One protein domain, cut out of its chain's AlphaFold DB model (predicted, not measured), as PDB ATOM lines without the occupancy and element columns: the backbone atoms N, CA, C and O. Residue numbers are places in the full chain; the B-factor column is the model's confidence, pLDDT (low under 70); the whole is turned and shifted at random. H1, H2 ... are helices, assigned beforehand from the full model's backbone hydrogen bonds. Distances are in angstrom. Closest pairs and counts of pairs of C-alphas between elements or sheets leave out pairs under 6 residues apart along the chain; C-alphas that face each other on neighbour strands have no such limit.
ATOM      1  N   LYS A  84     -22.817 -40.256  -9.706       82.44
ATOM      2  CA  LYS A  84     -23.461 -39.218  -8.891       82.44
ATOM      3  C   LYS A  84     -23.401 -37.831  -9.530       82.44
ATOM      4  O   LYS A  84     -23.917 -36.886  -8.939       82.44
ATOM      5  N   ASP A  85     -22.761 -37.696 -10.690       92.06
ATOM      6  CA  ASP A  85     -22.682 -36.415 -11.383       92.06
ATOM      7  C   ASP A  85     -24.063 -36.058 -11.970       92.06
ATOM      8  O   ASP A  85     -24.611 -36.830 -12.765       92.06
ATOM      9  N   PRO A  86     -24.659 -34.909 -11.597       89.44
ATOM     10  CA  PRO A  86     -25.977 -34.516 -12.090       89.44
ATOM     11  C   PRO A  86     -26.012 -34.355 -13.613       89.44
ATOM     12  O   PRO A  86     -27.032 -34.659 -14.230       89.44
ATOM     13  N   THR A  87     -24.907 -33.930 -14.232       91.06
ATOM     14  CA  THR A  87     -24.827 -33.767 -15.691       91.06
ATOM     15  C   THR A  87     -24.956 -35.115 -16.390       91.06
ATOM     16  O   THR A  87     -25.781 -35.273 -17.293       91.06
ATOM     17  N   PHE A  88     -24.197 -36.113 -15.926       91.19
ATOM     18  CA  PHE A  88     -24.307 -37.488 -16.404       91.19
ATOM     19  C   PHE A  88     -25.729 -38.038 -16.251       91.19
ATOM     20  O   PHE A  88     -26.274 -38.584 -17.210       91.19
ATOM     21  N   LEU A  89     -26.363 -37.851 -15.087       91.62
ATOM     22  CA  LEU A  89     -27.721 -38.341 -14.839       91.62
ATOM     23  C   LEU A  89     -28.752 -37.701 -15.776       91.62
ATOM     24  O   LEU A  89     -29.579 -38.411 -16.344       91.62
ATOM     25  N   ILE A  90     -28.693 -36.383 -15.986       93.00
ATOM     26  CA  ILE A  90     -29.614 -35.680 -16.892       93.00
ATOM     27  C   ILE A  90     -29.473 -36.214 -18.320       93.00
ATOM     28  O   ILE A  90     -30.472 -36.581 -18.942       93.00
ATOM     29  N   VAL A  91     -28.244 -36.306 -18.836       92.75
ATOM     30  CA  VAL A  91     -27.990 -36.823 -20.189       92.75
ATOM     31  C   VAL A  91     -28.415 -38.287 -20.303       92.75
ATOM     32  O   VAL A  91     -29.013 -38.673 -21.306       92.75
ATOM     33  N   PHE A  92     -28.179 -39.092 -19.266       90.56
ATOM     34  CA  PHE A  92     -28.600 -40.489 -19.208       90.56
ATOM     35  C   PHE A  92     -30.124 -40.638 -19.302       90.56
ATOM     36  O   PHE A  92     -30.616 -41.411 -20.125       90.56
ATOM     37  N   PHE A  93     -30.890 -39.870 -18.521       92.44
ATOM     38  CA  PHE A  93     -32.353 -39.912 -18.581       92.44
ATOM     39  C   PHE A  93     -32.904 -39.371 -19.906       92.44
ATOM     40  O   PHE A  93     -33.856 -39.938 -20.441       92.44
ATOM     41  N   LEU A  94     -32.289 -38.333 -20.483       92.75
ATOM     42  CA  LEU A  94     -32.655 -37.840 -21.817       92.75
ATOM     43  C   LEU A  94     -32.390 -38.898 -22.901       92.75
ATOM     44  O   LEU A  94     -33.239 -39.135 -23.766       92.75
ATOM     45  N   ALA A  95     -31.251 -39.590 -22.835       92.25
ATOM     46  CA  ALA A  95     -30.928 -40.691 -23.738       92.25
ATOM     47  C   ALA A  95     -31.916 -41.862 -23.582       92.25
ATOM     48  O   ALA A  95     -32.428 -42.385 -24.573       92.25
ATOM     49  N   ALA A  96     -32.268 -42.233 -22.349       90.25
ATOM     50  CA  ALA A  96     -33.273 -43.263 -22.085       90.25
ATOM     51  C   ALA A  96     -34.669 -42.868 -22.610       90.25
ATOM     52  O   ALA A  96     -35.381 -43.695 -23.192       90.25
ATOM     53  N   GLY A  97     -35.047 -41.595 -22.462       91.50
ATOM     54  CA  GLY A  97     -36.297 -41.044 -22.985       91.50
ATOM     55  C   GLY A  97     -36.375 -41.130 -24.509       91.50
ATOM     56  O   GLY A  97     -37.333 -41.678 -25.056       91.50
ATOM     57  N   THR A  98     -35.336 -40.670 -25.209       89.44
ATOM     58  CA  THR A  98     -35.267 -40.748 -26.680       89.44
ATOM     59  C   THR A  98     -35.257 -42.189 -27.196       89.44
ATOM     60  O   THR A  98     -35.934 -42.487 -28.182       89.44
ATOM     61  N   GLY A  99     -34.584 -43.114 -26.502       87.19
ATOM     62  CA  GLY A  99     -34.627 -44.546 -26.816       87.19
ATOM     63  C   GLY A  99     -36.031 -45.146 -26.686       87.19
ATOM     64  O   GLY A  99     -36.474 -45.902 -27.552       87.19
ATOM     65  N   SER A 100     -36.771 -44.751 -25.649       84.81
ATOM     66  CA  SER A 100     -38.155 -45.194 -25.433       84.81
ATOM     67  C   SER A 100     -39.098 -44.673 -26.525       84.81
ATOM     68  O   SER A 100     -39.907 -45.434 -27.061       84.81
ATOM     69  N   ILE A 101     -38.943 -43.403 -26.919       89.00
ATOM     70  CA  ILE A 101     -39.688 -42.792 -28.033       89.00
ATOM     71  C   ILE A 101     -39.401 -43.533 -29.343       89.00
ATOM     72  O   ILE A 101     -40.327 -43.842 -30.093       89.00
ATOM     73  N   LEU A 102     -38.136 -43.875 -29.608       86.50
ATOM     74  CA  LEU A 102     -37.746 -44.625 -30.802       86.50
ATOM     75  C   LEU A 102     -38.373 -46.027 -30.838       86.50
ATOM     76  O   LEU A 102     -38.821 -46.470 -31.900       86.50
ATOM     77  N   ASN A 103     -38.432 -46.722 -29.697       84.50
ATOM     78  CA  ASN A 103     -39.061 -48.041 -29.612       84.50
ATOM     79  C   ASN A 103     -40.569 -47.955 -29.901       84.50
ATOM     80  O   ASN A 103     -41.095 -48.714 -30.717       84.50
ATOM     81  N   TYR A 104     -41.246 -46.960 -29.319       84.62
ATOM     82  CA  TYR A 104     -42.654 -46.687 -29.602       84.62
ATOM     83  C   TYR A 104     -42.898 -46.344 -31.081       84.62
ATOM     84  O   TYR A 104     -43.796 -46.911 -31.705       84.62
ATOM     85  N   ALA A 105     -42.070 -45.482 -31.678       84.94
ATOM     86  CA  ALA A 105     -42.168 -45.131 -33.093       84.94
ATOM     87  C   ALA A 105     -41.976 -46.356 -34.004       84.94
ATOM     88  O   ALA A 105     -42.742 -46.557 -34.941       84.94
ATOM     89  N   THR A 106     -41.007 -47.224 -33.696       82.25
ATOM     90  CA  THR A 106     -40.741 -48.457 -34.459       82.25
ATOM     91  C   THR A 106     -41.918 -49.433 -34.385       82.25
ATOM     92  O   THR A 106     -42.307 -50.034 -35.394       82.25
ATOM     93  N   PHE A 107     -42.526 -49.562 -33.206       79.69
ATOM     94  CA  PHE A 107     -43.736 -50.351 -33.007       79.69
ATOM     95  C   PHE A 107     -44.912 -49.790 -33.819       79.69
ATOM     96  O   PHE A 107     -45.573 -50.528 -34.553       79.69
ATOM     97  N   LEU A 108     -45.134 -48.474 -33.757       79.94
ATOM     98  CA  LEU A 108     -46.198 -47.795 -34.494       79.94
ATOM     99  C   LEU A 108     -46.011 -47.916 -36.015       79.94
ATOM    100  O   LEU A 108     -46.971 -48.204 -36.734       79.94
ATOM    101  N   CYS A 109     -44.773 -47.793 -36.503       78.44
ATOM    102  CA  CYS A 109     -44.422 -48.045 -37.899       78.44
ATOM    103  C   CYS A 109     -44.728 -49.490 -38.312       78.44
ATOM    104  O   CYS A 109     -45.304 -49.695 -39.372       78.44
ATOM    105  N   THR A 110     -44.413 -50.485 -37.480       78.81
ATOM    106  CA  THR A 110     -44.672 -51.911 -37.775       78.81
ATOM    107  C   THR A 110     -46.154 -52.273 -37.748       78.81
ATOM    108  O   THR A 110     -46.566 -53.243 -38.377       78.81
ATOM    109  N   HIS A 111     -46.961 -51.505 -37.018       72.25
ATOM    110  CA  HIS A 111     -48.409 -51.661 -37.014       72.25
ATOM    111  C   HIS A 111     -49.045 -51.074 -38.280       72.25
ATOM    112  O   HIS A 111     -49.837 -51.742 -38.938       72.25
ATOM    113  N   HIS A 112     -48.726 -49.819 -38.617       77.12
ATOM    114  CA  HIS A 112     -49.314 -49.161 -39.789       77.12
ATOM    115  C   HIS A 112     -48.743 -49.667 -41.112       77.12
ATOM    116  O   HIS A 112     -49.417 -49.615 -42.136       77.12
ATOM    117  N   ASN A 113     -47.503 -50.143 -41.093       78.19
ATOM    118  CA  ASN A 113     -46.779 -50.593 -42.265       78.19
ATOM    119  C   ASN A 113     -46.463 -52.088 -42.172       78.19
ATOM    120  O   ASN A 113     -46.655 -52.740 -41.152       78.19
ATOM    121  N   SER A 114     -45.948 -52.668 -43.249       78.50
ATOM    122  CA  SER A 114     -45.442 -54.035 -43.186       78.50
ATOM    123  C   SER A 114     -44.135 -54.106 -42.373       78.50
ATOM    124  O   SER A 114     -43.333 -53.174 -42.408       78.50
ATOM    125  N   ALA A 115     -43.879 -55.235 -41.694       75.12
ATOM    126  CA  ALA A 115     -42.606 -55.475 -40.998       75.12
ATOM    127  C   ALA A 115     -41.392 -55.309 -41.930       75.12
ATOM    128  O   ALA A 115     -40.366 -54.784 -41.511       75.12
ATOM    129  N   LEU A 116     -41.544 -55.680 -43.207       77.12
ATOM    130  CA  LEU A 116     -40.517 -55.495 -44.228       77.12
ATOM    131  C   LEU A 116     -40.163 -54.012 -44.406       77.12
ATOM    132  O   LEU A 116     -38.989 -53.652 -44.440       77.12
ATOM    133  N   THR A 117     -41.168 -53.138 -44.468       81.94
ATOM    134  CA  THR A 117     -40.938 -51.704 -44.644       81.94
ATOM    135  C   THR A 117     -40.297 -51.076 -43.406       81.94
ATOM    136  O   THR A 117     -39.414 -50.232 -43.552       81.94
ATOM    137  N   THR A 118     -40.666 -51.509 -42.191       83.06
ATOM    138  CA  THR A 118     -39.984 -51.067 -40.960       83.06
ATOM    139  C   THR A 118     -38.502 -51.430 -40.990       83.06
ATOM    140  O   THR A 118     -37.667 -50.597 -40.641       83.06
ATOM    141  N   THR A 119     -38.147 -52.634 -41.449       82.44
ATOM    142  CA  THR A 119     -36.740 -53.035 -41.593       82.44
ATOM    143  C   THR A 119     -36.001 -52.137 -42.583       82.44
ATOM    144  O   THR A 119     -34.899 -51.684 -42.281       82.44
ATOM    145  N   VAL A 120     -36.614 -51.801 -43.724       84.25
ATOM    146  CA  VAL A 120     -35.998 -50.908 -44.720       84.25
ATOM    147  C   VAL A 120     -35.763 -49.503 -44.158       84.25
ATOM    148  O   VAL A 120     -34.662 -48.965 -44.294       84.25
ATOM    149  N   VAL A 121     -36.756 -48.929 -43.471       85.44
ATOM    150  CA  VAL A 121     -36.631 -47.622 -42.799       85.44
ATOM    151  C   VAL A 121     -35.579 -47.673 -41.688       85.44
ATOM    152  O   VAL A 121     -34.793 -46.740 -41.537       85.44
ATOM    153  N   GLY A 122     -35.500 -48.781 -40.949       83.00
ATOM    154  CA  GLY A 122     -34.472 -49.010 -39.935       83.00
ATOM    155  C   GLY A 122     -33.055 -48.992 -40.512       83.00
ATOM    156  O   GLY A 122     -32.165 -48.360 -39.943       83.00
ATOM    157  N   CYS A 123     -32.838 -49.611 -41.672       83.88
ATOM    158  CA  CYS A 123     -31.553 -49.540 -42.364       83.88
ATOM    159  C   CYS A 123     -31.242 -48.127 -42.874       83.88
ATOM    160  O   CYS A 123     -30.093 -47.697 -42.783       83.88
ATOM    161  N   LEU A 124     -32.242 -47.389 -43.368       86.00
ATOM    162  CA  LEU A 124     -32.061 -45.997 -43.790       86.00
ATOM    163  C   LEU A 124     -31.658 -45.101 -42.609       86.00
ATOM    164  O   LEU A 124     -30.740 -44.296 -42.741       86.00
ATOM    165  N   LYS A 125     -32.277 -45.298 -41.436       86.12
ATOM    166  CA  LYS A 125     -31.888 -44.635 -40.180       86.12
ATOM    167  C   LYS A 125     -30.416 -44.895 -39.846       86.12
ATOM    168  O   LYS A 125     -29.694 -43.961 -39.508       86.12
ATOM    169  N   ASN A 126     -29.964 -46.146 -39.951       85.50
ATOM    170  CA  ASN A 126     -28.573 -46.504 -39.659       85.50
ATOM    171  C   ASN A 126     -27.596 -45.864 -40.659       85.50
ATOM    172  O   ASN A 126     -26.562 -45.346 -40.248       85.50
ATOM    173  N   LEU A 127     -27.943 -45.849 -41.951       85.62
ATOM    174  CA  LEU A 127     -27.148 -45.181 -42.984       85.62
ATOM    175  C   LEU A 127     -27.034 -43.675 -42.721       85.62
ATOM    176  O   LEU A 127     -25.936 -43.131 -42.762       85.62
ATOM    177  N   ALA A 128     -28.149 -43.012 -42.408       86.12
ATOM    178  CA  ALA A 128     -28.147 -41.594 -42.064       86.12
ATOM    179  C   ALA A 128     -27.241 -41.323 -40.855       86.12
ATOM    180  O   ALA A 128     -26.403 -40.428 -40.910       86.12
ATOM    181  N   GLY A 129     -27.342 -42.140 -39.800       84.31
ATOM    182  CA  GLY A 129     -26.467 -42.045 -38.629       84.31
ATOM    183  C   GLY A 129     -24.981 -42.186 -38.971       84.31
ATOM    184  O   GLY A 129     -24.168 -41.417 -38.464       84.31
ATOM    185  N   ALA A 130     -24.626 -43.110 -39.868       85.12
ATOM    186  CA  ALA A 130     -23.250 -43.278 -40.331       85.12
ATOM    187  C   ALA A 130     -22.740 -42.050 -41.108       85.12
ATOM    188  O   ALA A 130     -21.625 -41.596 -40.863       85.12
ATOM    189  N   ILE A 131     -23.565 -41.474 -41.993       86.62
ATOM    190  CA  ILE A 131     -23.222 -40.260 -42.753       86.62
ATOM    191  C   ILE A 131     -23.042 -39.066 -41.809       86.62
ATOM    192  O   ILE A 131     -22.034 -38.366 -41.892       86.62
ATOM    193  N   PHE A 132     -23.979 -38.856 -40.877       87.62
ATOM    194  CA  PHE A 132     -23.871 -37.798 -39.872       87.62
ATOM    195  C   PHE A 132     -22.616 -37.968 -39.013       87.62
ATOM    196  O   PHE A 132     -21.863 -37.011 -38.841       87.62
ATOM    197  N   GLY A 133     -22.343 -39.187 -38.540       85.19
ATOM    198  CA  GLY A 133     -21.127 -39.504 -37.793       85.19
ATOM    199  C   GLY A 133     -19.866 -39.161 -38.584       85.19
ATOM    200  O   GLY A 133     -19.038 -38.391 -38.105       85.19
ATOM    201  N   ALA A 134     -19.749 -39.658 -39.817       83.88
ATOM    202  CA  ALA A 134     -18.607 -39.375 -40.685       83.88
ATOM    203  C   ALA A 134     -18.419 -37.867 -40.922       83.88
ATOM    204  O   ALA A 134     -17.302 -37.364 -40.811       83.88
ATOM    205  N   SER A 135     -19.507 -37.129 -41.171       81.12
ATOM    206  CA  SER A 135     -19.453 -35.677 -41.378       81.12
ATOM    207  C   SER A 135     -18.979 -34.912 -40.137       81.12
ATOM    208  O   SER A 135     -18.195 -33.977 -40.268       81.12
ATOM    209  N   LEU A 136     -19.379 -35.344 -38.934       83.25
ATOM    210  CA  LEU A 136     -18.957 -34.738 -37.670       83.25
ATOM    211  C   LEU A 136     -17.479 -35.014 -37.357       83.25
ATOM    212  O   LEU A 136     -16.785 -34.130 -36.859       83.25
ATOM    213  N   TYR A 137     -16.986 -36.221 -37.651       72.81
ATOM    214  CA  TYR A 137     -15.567 -36.551 -37.482       72.81
ATOM    215  C   TYR A 137     -14.682 -35.803 -38.484       72.81
ATOM    216  O   TYR A 137     -13.636 -35.295 -38.090       72.81
ATOM    217  N   LEU A 138     -15.116 -35.665 -39.740       64.62
ATOM    218  CA  LEU A 138     -14.405 -34.875 -40.751       64.62
ATOM    219  C   LEU A 138     -14.336 -33.383 -40.381       64.62
ATOM    220  O   LEU A 138     -13.288 -32.771 -40.550       64.62
ATOM    221  N   TRP A 139     -15.396 -32.820 -39.791       53.31
ATOM    222  CA  TRP A 139     -15.420 -31.433 -39.296       53.31
ATOM    223  C   TRP A 139     -14.519 -31.162 -38.085       53.31
ATOM    224  O   TRP A 139     -14.260 -30.010 -37.766       53.31
ATOM    225  N   ARG A 140     -14.074 -32.202 -37.372       52.56
ATOM    226  CA  ARG A 140     -13.139 -32.076 -36.242       52.56
ATOM    227  C   ARG A 140     -11.666 -32.149 -36.658       52.56
ATOM    228  O   ARG A 140     -10.807 -31.895 -35.821       52.56
ATOM    229  N   VAL A 141     -11.390 -32.560 -37.895       51.91
ATOM    230  CA  VAL A 141     -10.037 -32.788 -38.432       51.91
ATOM    231  C   VAL A 141      -9.603 -31.669 -39.397       51.91
ATOM    232  O   VAL A 141      -8.418 -31.572 -39.710       51.91
ATOM    233  N   VAL A 142     -10.535 -30.810 -39.827       44.88
ATOM    234  CA  VAL A 142     -10.287 -29.564 -40.582       44.88
ATOM    235  C   VAL A 142     -10.347 -28.378 -39.628       44.88
ATOM    236  O   VAL A 142      -9.490 -27.480 -39.766       44.88
TER     237      VAL A 142
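Overview. This is residues 84 to 142 of the 142 residues of an uncharacterized protein of Nannochloropsis salina CCMP1776 (UniProt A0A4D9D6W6). Two long helices, H1 and H2, make an open V: they meet near the end of H1 and the beginning of H2, joined by a tight link at the point, and spread from there as two free arms. The V is flat, with the C-alphas spanning 40 by 35 by 10 A along their three main axes, and only just extended, close to loose, with a radius of gyration of the C-alphas of 15.7 A. The printed part has 59 residues, with H1 then H2 along the chain and no named strand; the class is all helix.

Arrangement. Begin with the longest helix, H1, residues 86 to 112, and look near its last residues for H2, residues 115 to 138. The two touch, with 4 pairs of C-alphas within 8 A; the closest are those of Thr 110 and Thr 118, 5.7 A apart. H1 touches H2 with residues 106 to 110 alone, and H2 touches H1 with residues 117 to 118 alone. Their lines stand at a shallow tilt of 34.9 degrees, only just short of steep, and they run opposite ways, a helical hairpin. Their centres are 16.8 A apart. In both H1 and H2 every O i to N i+4 pair is within hydrogen-bond range.

Along the chain. Find C-alpha 86 at (-25.977, -34.516, -12.090); from there H1 runs 39.1 A to C-alpha 112 at (-49.314, -49.161, -39.789). After a tight link of 2 residues, H2 begins at C-alpha 115 and runs 34.9 A to C-alpha 138 at (-14.405, -34.875, -40.751).

Size, cuts and confidence. Look to C-alphas His 111 and Val 142 for the two farthest apart, 44.2 A. Residues 84 to 105, of which 86 to 105 belong to H1, stand free, and so do residues 123 to 142, of which 123 to 138 belong to H2. The printed part has no cut. Its mean pLDDT is 82.2, and residues 138 to 142 are under 70.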